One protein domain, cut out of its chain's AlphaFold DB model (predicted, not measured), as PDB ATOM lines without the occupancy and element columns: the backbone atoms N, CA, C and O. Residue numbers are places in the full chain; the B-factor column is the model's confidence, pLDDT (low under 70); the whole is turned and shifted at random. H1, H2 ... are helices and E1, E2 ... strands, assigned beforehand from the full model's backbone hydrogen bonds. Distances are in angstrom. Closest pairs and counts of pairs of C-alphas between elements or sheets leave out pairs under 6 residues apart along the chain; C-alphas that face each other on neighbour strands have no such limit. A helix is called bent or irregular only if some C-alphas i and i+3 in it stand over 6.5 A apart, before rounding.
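AT A GLANCE: This is residues 34 to 119 and 244 to 254 of the 255 residues of an uncharacterized protein of Phycisphaerae bacterium (UniProt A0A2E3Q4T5). Three helices, H2, H3 and H4, make an up-and-down bundle, and H5 packs on H4 at one end of the long axis. At the other end of that axis, beyond the bundle, the short helix H1 and a small hairpin of strands E1 and E2 come together. The printed part has 97 residues, with five named helices followed by two named strands, E1 and E2, which form an antiparallel sheet; the class is mostly helix. It is compact, with a radius of gyration of the C-alphas of 13.2 A, and spans 41 by 27 by 20 A.

HOW THE PARTS SIT: Begin with H1, residues 34 to 40, and H2, residues 47 to 58: they are near each other, with 6 pairs of C-alphas within 10 A. H2 touches H3, residues 63 to 79, closest at C-alphas 54 and 69, 4.2 A apart; this helical hairpin has a shallow tilt of 22 degrees, opposite ways. H4, residues 81 to 94, is the hub, touching three helices. It forms a helical hairpin with H3, at a shallow tilt of 21 degrees; their closest C-alphas, Gly 77 and Ser 85, are 3.8 A apart. H4 also touches H2, running the same way at a shallow tilt of 10 degrees, with C-alphas 51 and 88 closest at 7.5 A. H4 is irregular: C-alphas 83 and 86 are 7.7 A apart. H5, residues 99 to 111, forms a helical hairpin with H4, at a shallow tilt of 16 degrees; C-alphas 86 and 109 are closest at 4.3 A. H5 and H3 are apart. Past the cut, look for E1, residues 246 to 248, and E2, residues 251 to 253, an antiparallel hairpin at 136 degrees; N 248 and O 251 are 2.9 A apart and N 253 and O 246 are 2.8 A apart, within hydrogen-bond range. The closest C-alphas of H1 and E1, Glu 40 and Arg 247, are 5.4 A apart. In H1, H2 and H3 every O i to N i+4 pair is within hydrogen-bond range; in H4 it is 8 of 10 and in H5 7 of 9.

IN THESE COORDINATES: Find C-alpha 34 at (149.731, 222.271, 259.309), where H1 begins; it runs 10.1 A. H2 covers 16.5 A. H3, the longest helix, runs 24.3 A from C-alpha 63 at (161.184, 216.689, 269.749). H4 covers 19.1 A and H5 18.8 A. E1 covers 6.4 A, and E2 covers 6.3 A, ending at C-alpha 253 at (148.768, 202.810, 258.894).

THE WHOLE: The C-alphas of Met 118 and Asp 249 are the two farthest apart, at 42.8 A. Residues 120 to 243 are not printed; C-alphas 119 and 244 are 31.4 A apart across the cut. Of the links that are printed whole, H1 to H2 is short and the others are tight. The mean pLDDT of the printed part is 86.6, and residues 116 to 119 are under 70.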
ATOM      1  N   THR A  34     149.017 222.185 260.593       84.44
ATOM      2  CA  THR A  34     149.731 222.271 259.309       84.44
ATOM      3  C   THR A  34     150.623 221.053 259.048       84.44
ATOM      4  O   THR A  34     150.683 220.578 257.914       84.44
ATOM      5  N   LEU A  35     151.297 220.520 260.071       86.81
ATOM      6  CA  LEU A  35     152.123 219.317 259.944       86.81
ATOM      7  C   LEU A  35     151.283 218.086 259.581       86.81
ATOM      8  O   LEU A  35     151.605 217.376 258.628       86.81
ATOM      9  N   GLU A  36     150.180 217.864 260.290       88.12
ATOM     10  CA  GLU A  36     149.254 216.761 260.036       88.12
ATOM     11  C   GLU A  36     148.712 216.787 258.597       88.12
ATOM     12  O   GLU A  36     148.724 215.758 257.924       88.12
ATOM     13  N   GLN A  37     148.345 217.963 258.077       88.38
ATOM     14  CA  GLN A  37     147.911 218.118 256.681       88.38
ATOM     15  C   GLN A  37     149.009 217.742 255.677       88.38
ATOM     16  O   GLN A  37     148.735 217.062 254.687       88.38
ATOM     17  N   ARG A  38     150.260 218.153 255.930       90.69
ATOM     18  CA  ARG A  38     151.408 217.795 255.076       90.69
ATOM     19  C   ARG A  38     151.651 216.287 255.083       90.69
ATOM     20  O   ARG A  38     151.866 215.715 254.021       90.69
ATOM     21  N   LEU A  39     151.578 215.646 256.250       90.81
ATOM     22  CA  LEU A  39     151.755 214.198 256.392       90.81
ATOM     23  C   LEU A  39     150.633 213.400 255.714       90.81
ATOM     24  O   LEU A  39     150.893 212.344 255.140       90.81
ATOM     25  N   GLU A  40     149.390 213.882 255.771       91.44
ATOM     26  CA  GLU A  40     148.256 213.229 255.112       91.44
ATOM     27  C   GLU A  40     148.326 213.317 253.583       91.44
ATOM     28  O   GLU A  40     147.901 212.374 252.905       91.44
ATOM     29  N   ALA A  41     148.899 214.407 253.062       91.38
ATOM     30  CA  ALA A  41     149.086 214.655 251.636       91.38
ATOM     31  C   ALA A  41     150.227 213.841 250.994       91.38
ATOM     32  O   ALA A  41     150.347 213.846 249.769       91.38
ATOM     33  N   LEU A  42     151.056 213.146 251.783       91.81
ATOM     34  CA  LEU A  42     152.154 212.334 251.255       91.81
ATOM     35  C   LEU A  42     151.645 211.134 250.445       91.81
ATOM     36  O   LEU A  42     150.765 210.385 250.882       91.81
ATOM     37  N   ASP A  43     152.263 210.922 249.282       89.00
ATOM     38  CA  ASP A  43     152.077 209.720 248.474       89.00
ATOM     39  C   ASP A  43     152.976 208.590 249.016       89.00
ATOM     40  O   ASP A  43     154.198 208.747 249.038       89.00
ATOM     41  N   PRO A  44     152.419 207.423 249.402       87.56
ATOM     42  CA  PRO A  44     153.190 206.287 249.916       87.56
ATOM     43  C   PRO A  44     154.174 205.669 248.918       87.56
ATOM     44  O   PRO A  44     154.962 204.805 249.304       87.56
ATOM     45  N   THR A  45     154.108 206.057 247.648       89.19
ATOM     46  CA  THR A  45     154.992 205.580 246.582       89.19
ATOM     47  C   THR A  45     156.077 206.577 246.191       89.19
ATOM     48  O   THR A  45     156.919 206.228 245.365       89.19
ATOM     49  N   ASP A  46     156.106 207.768 246.800       93.00
ATOM     50  CA  ASP A  46     157.112 208.795 246.528       93.00
ATOM     51  C   ASP A  46     158.131 208.935 247.680       93.00
ATOM     52  O   ASP A  46     157.973 209.797 248.550       93.00
ATOM     53  N   PRO A  47     159.212 208.123 247.703       92.94
ATOM     54  CA  PRO A  47     160.272 208.231 248.707       92.94
ATOM     55  C   PRO A  47     160.871 209.637 248.828       92.94
ATOM     56  O   PRO A  47     161.341 210.011 249.904       92.94
ATOM     57  N   ARG A  48     160.861 210.422 247.744       95.38
ATOM     58  CA  ARG A  48     161.429 211.769 247.734       95.38
ATOM     59  C   ARG A  48     160.636 212.713 248.632       95.38
ATOM     60  O   ARG A  48     161.255 213.435 249.406       95.38
ATOM     61  N   ALA A  49     159.307 212.671 248.569       94.44
ATOM     62  CA  ALA A  49     158.449 213.516 249.398       94.44
ATOM     63  C   ALA A  49     158.650 213.246 250.899       94.44
ATOM     64  O   ALA A  49     158.660 214.178 251.702       94.44
ATOM     65  N   TYR A  50     158.874 211.981 251.278       94.62
ATOM     66  CA  TYR A  50     159.249 211.626 252.650       94.62
ATOM     67  C   TYR A  50     160.596 212.233 253.043       94.62
ATOM     68  O   TYR A  50     160.709 212.792 254.129       94.62
ATOM     69  N   PHE A  51     161.603 212.128 252.174       94.50
ATOM     70  CA  PHE A  51     162.941 212.646 252.450       94.50
ATOM     71  C   PHE A  51     162.952 214.173 252.601       94.50
ATOM     72  O   PHE A  51     163.451 214.673 253.600       94.50
ATOM     73  N   GLU A  52     162.349 214.901 251.659       94.50
ATOM     74  CA  GLU A  52     162.303 216.371 251.682       94.50
ATOM     75  C   GLU A  52     161.544 216.888 252.914       94.50
ATOM     76  O   GLU A  52     162.008 217.794 253.600       94.50
ATOM     77  N   LEU A  53     160.417 216.257 253.274       94.50
ATOM     78  CA  LEU A  53     159.711 216.615 254.503       94.50
ATOM     79  C   LEU A  53     160.529 216.277 255.759       94.50
ATOM     80  O   LEU A  53     160.421 216.977 256.761       94.50
ATOM     81  N   ALA A  54     161.323 215.206 255.739       94.06
ATOM     82  CA  ALA A  54     162.192 214.869 256.860       94.06
ATOM     83  C   ALA A  54     163.270 215.936 257.090       94.06
ATOM     84  O   ALA A  54     163.516 216.278 258.243       94.06
ATOM     85  N   GLU A  55     163.873 216.467 256.021       93.62
ATOM     86  CA  GLU A  55     164.861 217.553 256.100       93.62
ATOM     87  C   GLU A  55     164.244 218.818 256.698       93.62
ATOM     88  O   GLU A  55     164.760 219.334 257.686       93.62
ATOM     89  N   ASP A  56     163.080 219.239 256.194       92.75
ATOM     90  CA  ASP A  56     162.363 220.406 256.723       92.75
ATOM     91  C   ASP A  56     162.075 220.298 258.231       92.75
ATOM     92  O   ASP A  56     162.079 221.297 258.948       92.75
ATOM     93  N   LEU A  57     161.767 219.089 258.717       92.56
ATOM     94  CA  LEU A  57     161.432 218.841 260.122       92.56
ATOM     95  C   LEU A  57     162.657 218.580 261.004       92.56
ATOM     96  O   LEU A  57     162.550 218.678 262.227       92.56
ATOM     97  N   ALA A  58     163.805 218.229 260.419       89.56
ATOM     98  CA  ALA A  58     165.039 217.990 261.162       89.56
ATOM     99  C   ALA A  58     165.570 219.281 261.803       89.56
ATOM    100  O   ALA A  58     166.053 219.240 262.936       89.56
ATOM    101  N   ASP A  59     165.382 220.410 261.117       83.50
ATOM    102  CA  ASP A  59     165.712 221.756 261.600       83.50
ATOM    103  C   ASP A  59     164.663 222.322 262.579       83.50
ATOM    104  O   ASP A  59     164.819 223.428 263.097       83.50
ATOM    105  N   GLY A  60     163.586 221.576 262.846       82.88
ATOM    106  CA  GLY A  60     162.532 221.969 263.774       82.88
ATOM    107  C   GLY A  60     163.003 222.040 265.230       82.88
ATOM    108  O   GLY A  60     163.923 221.340 265.667       82.88
ATOM    109  N   ASP A  61     162.323 222.866 266.025       80.56
ATOM    110  CA  ASP A  61     162.665 223.074 267.435       80.56
ATOM    111  C   ASP A  61     162.101 221.972 268.349       80.56
ATOM    112  O   ASP A  61     162.639 221.726 269.440       80.56
ATOM    113  N   SER A  62     161.050 221.265 267.923       88.12
ATOM    114  CA  SER A  62     160.338 220.306 268.772       88.12
ATOM    115  C   SER A  62     160.856 218.866 268.650       88.12
ATOM    116  O   SER A  62     161.201 218.373 267.579       88.12
ATOM    117  N   GLU A  63     160.859 218.128 269.766       88.50
ATOM    118  CA  GLU A  63     161.184 216.689 269.749       88.50
ATOM    119  C   GLU A  63     160.153 215.868 268.958       88.50
ATOM    120  O   GLU A  63     160.464 214.807 268.421       88.50
ATOM    121  N   GLU A  64     158.917 216.359 268.858       87.81
ATOM    122  CA  GLU A  64     157.892 215.723 268.040       87.81
ATOM    123  C   GLU A  64     158.240 215.777 266.550       87.81
ATOM    124  O   GLU A  64     158.204 214.732 265.895       87.81
ATOM    125  N   GLU A  65     158.656 216.939 266.041       90.12
ATOM    126  CA  GLU A  65     159.131 217.099 264.662       90.12
ATOM    127  C   GLU A  65     160.365 216.235 264.404       90.12
ATOM    128  O   GLU A  65     160.367 215.461 263.449       90.12
ATOM    129  N   ARG A  66     161.353 216.238 265.311       90.06
ATOM    130  CA  ARG A  66     162.549 215.382 265.193       90.06
ATOM    131  C   ARG A  66     162.209 213.893 265.181       90.06
ATOM    132  O   ARG A  66     162.810 213.111 264.442       90.06
ATOM    133  N   ARG A  67     161.231 213.457 265.982       89.38
ATOM    134  CA  ARG A  67     160.740 212.069 265.977       89.38
ATOM    135  C   ARG A  67     160.051 211.721 264.657       89.38
ATOM    136  O   ARG A  67     160.247 210.614 264.153       89.38
ATOM    137  N   VAL A  68     159.252 212.634 264.101       91.12
ATOM    138  CA  VAL A  68     158.612 212.453 262.789       91.12
ATOM    139  C   VAL A  68     159.668 212.417 261.683       91.12
ATOM    140  O   VAL A  68     159.656 211.476 260.895       91.12
ATOM    141  N   ALA A  69     160.633 213.338 261.685       93.31
ATOM    142  CA  ALA A  69     161.751 213.385 260.745       93.31
ATOM    143  C   ALA A  69     162.529 212.062 260.712       93.31
ATOM    144  O   ALA A  69     162.699 211.474 259.644       93.31
ATOM    145  N   ARG A  70     162.898 211.508 261.880       92.19
ATOM    146  CA  ARG A  70     163.548 210.184 261.973       92.19
ATOM    147  C   ARG A  70     162.742 209.089 261.269       92.19
ATOM    148  O   ARG A  70     163.312 208.276 260.543       92.19
ATOM    149  N   ARG A  71     161.415 209.075 261.444       91.50
ATOM    150  CA  ARG A  71     160.539 208.093 260.786       91.50
ATOM    151  C   ARG A  71     160.445 208.318 259.277       91.50
ATOM    152  O   ARG A  71     160.468 207.342 258.533       91.50
ATOM    153  N   LEU A  72     160.345 209.568 258.829       93.62
ATOM    154  CA  LEU A  72     160.273 209.922 257.410       93.62
ATOM    155  C   LEU A  72     161.572 209.570 256.666       93.62
ATOM    156  O   LEU A  72     161.500 208.949 255.607       93.62
ATOM    157  N   PHE A  73     162.744 209.843 257.255       94.19
ATOM    158  CA  PHE A  73     164.027 209.360 256.731       94.19
ATOM    159  C   PHE A  73     164.030 207.834 256.598       94.19
ATOM    160  O   PHE A  73     164.357 207.302 255.537       94.19
ATOM    161  N   GLY A  74     163.595 207.122 257.644       91.94
ATOM    162  CA  GLY A  74     163.486 205.665 257.621       91.94
ATOM    163  C   GLY A  74     162.572 205.133 256.511       91.94
ATOM    164  O   GLY A  74     162.917 204.160 255.838       91.94
ATOM    165  N   LEU A  75     161.430 205.787 256.272       91.88
ATOM    166  CA  LEU A  75     160.515 205.450 255.176       91.88
ATOM    167  C   LEU A  75     161.151 205.695 253.806       91.88
ATOM    168  O   LEU A  75     161.139 204.788 252.978       91.88
ATOM    169  N   ALA A  76     161.752 206.867 253.583       92.88
ATOM    170  CA  ALA A  76     162.426 207.191 252.328       92.88
ATOM    171  C   ALA A  76     163.517 206.161 251.992       92.88
ATOM    172  O   ALA A  76     163.532 205.600 250.895       92.88
ATOM    173  N   GLY A  77     164.373 205.844 252.970       90.31
ATOM    174  CA  GLY A  77     165.454 204.875 252.808       90.31
ATOM    175  C   GLY A  77     164.980 203.435 252.586       90.31
ATOM    176  O   GLY A  77     165.671 202.672 251.915       90.31
ATOM    177  N   ARG A  78     163.804 203.048 253.105       89.56
ATOM    178  CA  ARG A  78     163.220 201.717 252.857       89.56
ATOM    179  C   ARG A  78     162.444 201.625 251.544       89.56
ATOM    180  O   ARG A  78     162.402 200.541 250.969       89.56
ATOM    181  N   LEU A  79     161.824 202.716 251.091       90.12
ATOM    182  CA  LEU A  79     161.064 202.756 249.837       90.12
ATOM    183  C   LEU A  79     161.986 202.784 248.608       90.12
ATOM    184  O   LEU A  79     161.702 202.097 247.631       90.12
ATOM    185  N   ASP A  80     163.098 203.522 248.667       90.62
ATOM    186  CA  ASP A  80     164.121 203.542 247.614       90.62
ATOM    187  C   ASP A  80     165.521 203.460 248.239       90.62
ATOM    188  O   ASP A  80     166.163 204.455 248.594       90.62
ATOM    189  N   ARG A  81     165.972 202.209 248.394       89.75
ATOM    190  CA  ARG A  81     167.234 201.868 249.055       89.75
ATOM    191  C   ARG A  81     168.440 202.391 248.290       89.75
ATOM    192  O   ARG A  81     169.365 202.891 248.919       89.75
ATOM    193  N   GLU A  82     168.420 202.309 246.963       88.69
ATOM    194  CA  GLU A  82     169.547 202.708 246.113       88.69
ATOM    195  C   GLU A  82     169.840 204.203 246.219       88.69
ATOM    196  O   GLU A  82     171.000 204.615 246.198       88.69
ATOM    197  N   LYS A  83     168.792 205.020 246.362       89.88
ATOM    198  CA  LYS A  83     168.930 206.473 246.352       89.88
ATOM    199  C   LYS A  83     168.997 207.106 247.737       89.88
ATOM    200  O   LYS A  83     169.745 208.067 247.913       89.88
ATOM    201  N   TYR A  84     168.214 206.618 248.700       92.44
ATOM    202  CA  TYR A  84     167.998 207.335 249.962       92.44
ATOM    203  C   TYR A  84     168.495 206.612 251.211       92.44
ATOM    204  O   TYR A  84     168.540 207.247 252.258       92.44
ATOM    205  N   SER A  85     168.892 205.336 251.162       90.75
ATOM    206  CA  SER A  85     169.243 204.599 252.391       90.75
ATOM    207  C   SER A  85     170.440 205.199 253.140       90.75
ATOM    208  O   SER A  85     170.344 205.440 254.346       90.75
ATOM    209  N   ALA A  86     171.535 205.520 252.443       90.38
ATOM    210  CA  ALA A  86     172.697 206.163 253.054       90.38
ATOM    211  C   ALA A  86     172.379 207.571 253.592       90.38
ATOM    212  O   ALA A  86     172.720 207.886 254.732       90.38
ATOM    213  N   SER A  87     171.679 208.402 252.816       91.44
ATOM    214  CA  SER A  87     171.293 209.757 253.238       91.44
ATOM    215  C   SER A  87     170.313 209.741 254.413       91.44
ATOM    216  O   SER A  87     170.457 210.526 255.343       91.44
ATOM    217  N   ALA A  88     169.362 208.807 254.420       92.75
ATOM    218  CA  ALA A  88     168.451 208.591 255.536       92.75
ATOM    219  C   ALA A  88     169.202 208.182 256.808       92.75
ATOM    220  O   ALA A  88     168.936 208.732 257.873       92.75
ATOM    221  N   ALA A  89     170.175 207.267 256.709       91.31
ATOM    222  CA  ALA A  89     171.014 206.897 257.848       91.31
ATOM    223  C   ALA A  89     171.774 208.107 258.415       91.31
ATOM    224  O   ALA A  89     171.847 208.257 259.634       91.31
ATOM    225  N   LEU A  90     172.302 208.984 257.554       90.81
ATOM    226  CA  LEU A  90     172.973 210.217 257.977       90.81
ATOM    227  C   LEU A  90     172.003 211.209 258.634       90.81
ATOM    228  O   LEU A  90     172.321 211.726 259.702       90.81
ATOM    229  N   GLY A  91     170.813 211.412 258.061       90.75
ATOM    230  CA  GLY A  91     169.777 212.266 258.651       90.75
ATOM    231  C   GLY A  91     169.334 211.778 260.034       90.75
ATOM    232  O   GLY A  91     169.269 212.552 260.986       90.75
ATOM    233  N   ILE A  92     169.125 210.466 260.201       91.94
ATOM    234  CA  ILE A  92     168.803 209.875 261.512       91.94
ATOM    235  C   ILE A  92     169.992 210.005 262.479       91.94
ATOM    236  O   ILE A  92     169.781 210.223 263.672       91.94
ATOM    237  N   ALA A  93     171.235 209.887 261.995       89.94
ATOM    238  CA  ALA A  93     172.427 210.045 262.827       89.94
ATOM    239  C   ALA A  93     172.533 211.455 263.423       89.94
ATOM    240  O   ALA A  93     172.927 211.598 264.583       89.94
ATOM    241  N   GLU A  94     172.175 212.479 262.653       89.25
ATOM    242  CA  GLU A  94     172.188 213.867 263.116       89.25
ATOM    243  C   GLU A  94     171.157 214.099 264.228       89.25
ATOM    244  O   GLU A  94     171.450 214.733 265.239       89.25
ATOM    245  N   LEU A  95     169.998 213.445 264.115       89.62
ATOM    246  CA  LEU A  95     168.920 213.480 265.107       89.62
ATOM    247  C   LEU A  95     169.120 212.520 266.295       89.62
ATOM    248  O   LEU A  95     168.265 212.443 267.180       89.62
ATOM    249  N   ALA A  96     170.207 211.743 266.329       87.31
ATOM    250  CA  ALA A  96     170.467 210.806 267.417       87.31
ATOM    251  C   ALA A  96     170.842 211.554 268.706       87.31
ATOM    252  O   ALA A  96     171.674 212.457 268.692       87.31
ATOM    253  N   SER A  97     170.278 211.145 269.843       80.25
ATOM    254  CA  SER A  97     170.564 211.765 271.145       80.25
ATOM    255  C   SER A  97     171.909 211.331 271.733       80.25
ATOM    256  O   SER A  97     172.527 212.083 272.485       80.25
ATOM    257  N   ASP A  98     172.391 210.137 271.381       79.50
ATOM    258  CA  ASP A  98     173.633 209.582 271.902       79.50
ATOM    259  C   ASP A  98     174.709 209.400 270.817       79.50
ATOM    260  O   ASP A  98     174.452 209.040 269.663       79.50
ATOM    261  N   ALA A  99     175.964 209.631 271.213       74.31
ATOM    262  CA  ALA A  99     177.113 209.568 270.311       74.31
ATOM    263  C   ALA A  99     177.355 208.162 269.733       74.31
ATOM    264  O   ALA A  99     177.914 208.033 268.642       74.31
ATOM    265  N   ARG A 100     176.934 207.099 270.435       76.50
ATOM    266  CA  ARG A 100     177.135 205.715 269.988       76.50
ATOM    267  C   ARG A 100     176.196 205.381 268.834       76.50
ATOM    268  O   ARG A 100     176.662 204.857 267.824       76.50
ATOM    269  N   THR A 101     174.918 205.728 268.946       81.06
ATOM    270  CA  THR A 101     173.918 205.585 267.883       81.06
ATOM    271  C   THR A 101     174.293 206.430 266.674       81.06
ATOM    272  O   THR A 101     174.304 205.908 265.561       81.06
ATOM    273  N   ARG A 102     174.729 207.681 266.880       84.12
ATOM    274  CA  ARG A 102     175.253 208.528 265.796       84.12
ATOM    275  C   ARG A 102     176.410 207.856 265.056       84.12
ATOM    276  O   ARG A 102     176.383 207.753 263.831       84.12
ATOM    277  N   LYS A 103     177.406 207.339 265.787       80.19
ATOM    278  CA  LYS A 103     178.556 206.627 265.202       80.19
ATOM    279  C   LYS A 103     178.125 205.357 264.459       80.19
ATOM    280  O   LYS A 103     178.624 205.102 263.366       80.19
ATOM    281  N   ARG A 104     177.176 204.593 265.014       83.31
ATOM    282  CA  ARG A 104     176.606 203.387 264.388       83.31
ATOM    283  C   ARG A 104     175.907 203.703 263.074       83.31
ATOM    284  O   ARG A 104     176.150 203.014 262.093       83.31
ATOM    285  N   LEU A 105     175.077 204.740 263.047       86.50
ATOM    286  CA  LEU A 105     174.329 205.143 261.858       86.50
ATOM    287  C   LEU A 105     175.238 205.741 260.781       86.50
ATOM    288  O   LEU A 105     175.088 205.400 259.612       86.50
ATOM    289  N   ARG A 106     176.243 206.542 261.160       85.62
ATOM    290  CA  ARG A 106     177.271 207.019 260.219       85.62
ATOM    291  C   ARG A 106     178.069 205.859 259.618       85.62
ATOM    292  O   ARG A 106     178.313 205.855 258.417       85.62
ATOM    293  N   ALA A 107     178.426 204.852 260.416       83.69
ATOM    294  CA  ALA A 107     179.073 203.643 259.907       83.69
ATOM    295  C   ALA A 107     178.142 202.860 258.964       83.69
ATOM    296  O   ALA A 107     178.542 202.528 257.849       83.69
ATOM    297  N   ALA A 108     176.885 202.641 259.360       85.88
ATOM    298  CA  ALA A 108     175.871 201.986 258.536       85.88
ATOM    299  C   ALA A 108     175.663 202.699 257.189       85.88
ATOM    300  O   ALA A 108     175.602 202.041 256.156       85.88
ATOM    301  N   ALA A 109     175.651 204.037 257.173       88.19
ATOM    302  CA  ALA A 109     175.526 204.834 255.954       88.19
ATOM    303  C   ALA A 109     176.632 204.544 254.925       88.19
ATOM    304  O   ALA A 109     176.383 204.642 253.729       88.19
ATOM    305  N   THR A 110     177.838 204.156 255.361       83.62
ATOM    306  CA  THR A 110     178.934 203.776 254.444       83.62
ATOM    307  C   THR A 110     178.780 202.379 253.845       83.62
ATOM    308  O   THR A 110     179.422 202.075 252.843       83.62
ATOM    309  N   MET A 111     177.952 201.533 254.465       84.75
ATOM    310  CA  MET A 111     177.679 200.159 254.037       84.75
ATOM    311  C   MET A 111     176.392 200.054 253.210       84.75
ATOM    312  O   MET A 111     176.212 199.086 252.474       84.75
ATOM    313  N   LEU A 112     175.495 201.031 253.346       86.50
ATOM    314  CA  LEU A 112     174.232 201.112 252.624       86.50
ATOM    315  C   LEU A 112     174.424 201.575 251.165       86.50
ATOM    316  O   LEU A 112     175.370 202.313 250.872       86.50
ATOM    317  N   PRO A 113     173.523 201.186 250.240       83.38
ATOM    318  CA  PRO A 113     173.532 201.686 248.866       83.38
ATOM    319  C   PRO A 113     173.505 203.224 248.789       83.38
ATOM    320  O   PRO A 113     172.877 203.900 249.604       83.38
ATOM    321  N   GLY A 114     174.251 203.787 247.837       76.88
ATOM    322  CA  GLY A 114     174.491 205.236 247.750       76.88
ATOM    323  C   GLY A 114     175.514 205.772 248.766       76.88
ATOM    324  O   GLY A 114     175.960 206.914 248.648       76.88
ATOM    325  N   GLY A 115     175.944 204.948 249.725       70.19
ATOM    326  CA  GLY A 115     177.022 205.244 250.656       70.19
ATOM    327  C   GLY A 115     178.378 205.248 249.964       70.19
ATOM    328  O   GLY A 115     178.732 204.313 249.246       70.19
ATOM    329  N   SER A 116     179.171 206.297 250.188       61.69
ATOM    330  CA  SER A 116     180.555 206.326 249.720       61.69
ATOM    331  C   SER A 116     181.514 206.015 250.869       61.69
ATOM    332  O   SER A 116     181.560 206.773 251.846       61.69
ATOM    333  N   PRO A 117     182.376 204.985 250.749       54.53
ATOM    334  CA  PRO A 117     183.461 204.766 251.702       54.53
ATOM    335  C   PRO A 117     184.479 205.922 251.711       54.53
ATOM    336  O   PRO A 117     185.369 205.940 252.563       54.53
ATOM    337  N   MET A 118     184.354 206.923 250.820       46.22
ATOM    338  CA  MET A 118     185.155 208.151 250.888       46.22
ATOM    339  C   MET A 118     184.972 208.937 252.191       46.22
ATOM    340  O   MET A 118     185.906 209.639 252.569       46.22
ATOM    341  N   LEU A 119     183.857 208.788 252.915       44.03
ATOM    342  CA  LEU A 119     183.704 209.392 254.248       44.03
ATOM    343  C   LEU A 119     184.698 208.818 255.275       44.03
ATOM    344  O   LEU A 119     185.060 209.505 256.219       44.03
ATOM    345  N   ARG A 244     154.687 201.148 257.387       86.62
ATOM    346  CA  ARG A 244     153.418 201.891 257.469       86.62
ATOM    347  C   ARG A 244     153.636 203.305 256.932       86.62
ATOM    348  O   ARG A 244     153.952 204.186 257.735       86.62
ATOM    349  N   PRO A 245     153.564 203.515 255.604       83.69
ATOM    350  CA  PRO A 245     153.938 204.785 254.986       83.69
ATOM    351  C   PRO A 245     152.845 205.852 255.119       83.69
ATOM    352  O   PRO A 245     153.121 207.040 254.996       83.69
ATOM    353  N   LEU A 246     151.599 205.453 255.378       85.19
ATOM    354  CA  LEU A 246     150.464 206.366 255.392       85.19
ATOM    355  C   LEU A 246     150.232 206.937 256.791       85.19
ATOM    356  O   LEU A 246     150.182 206.191 257.769       85.19
ATOM    357  N   ARG A 247     150.020 208.253 256.877       86.69
ATOM    358  CA  ARG A 247     149.535 208.932 258.084       86.69
ATOM    359  C   ARG A 247     148.045 209.232 257.921       86.69
ATOM    360  O   ARG A 247     147.675 209.906 256.966       86.69
ATOM    361  N   ARG A 248     147.188 208.711 258.800       86.19
ATOM    362  CA  ARG A 248     145.731 208.949 258.805       86.19
ATOM    363  C   ARG A 248     145.242 209.105 260.237       86.19
ATOM    364  O   ARG A 248     145.640 208.306 261.088       86.19
ATOM    365  N   ASP A 249     144.429 210.124 260.508       81.31
ATOM    366  CA  ASP A 249     143.846 210.385 261.834       81.31
ATOM    367  C   ASP A 249     144.903 210.398 262.960       81.31
ATOM    368  O   ASP A 249     144.730 209.812 264.034       81.31
ATOM    369  N   GLY A 250     146.075 210.986 262.688       81.50
ATOM    370  CA  GLY A 250     147.189 211.028 263.642       81.50
ATOM    371  C   GLY A 250     147.858 209.672 263.927       81.50
ATOM    372  O   GLY A 250     148.597 209.535 264.908       81.50
ATOM    373  N   ARG A 251     147.650 208.647 263.089       85.38
ATOM    374  CA  ARG A 251     148.256 207.310 263.220       85.38
ATOM    375  C   ARG A 251     148.950 206.866 261.935       85.38
ATOM    376  O   ARG A 251     148.559 207.244 260.839       85.38
ATOM    377  N   TRP A 252     150.008 206.067 262.081       86.19
ATOM    378  CA  TRP A 252     150.685 205.429 260.948       86.19
ATOM    379  C   TRP A 252     149.991 204.111 260.612       86.19
ATOM    380  O   TRP A 252     149.889 203.232 261.474       86.19
ATOM    381  N   VAL A 253     149.525 203.970 259.375       86.62
ATOM    382  CA  VAL A 253     148.768 202.810 258.894       86.62
ATOM    383  C   VAL A 253     149.510 202.101 257.762       86.62
ATOM    384  O   VAL A 253     150.276 202.709 257.008       86.62
ATOM    385  N   ALA A 254     149.322 200.784 257.692       81.00
ATOM    386  CA  ALA A 254     149.754 200.001 256.543       81.00
ATOM    387  C   ALA A 254     148.869 200.335 255.331       81.00
ATOM    388  O   ALA A 254     147.772 200.878 255.492       81.00
TER     389      ALA A 254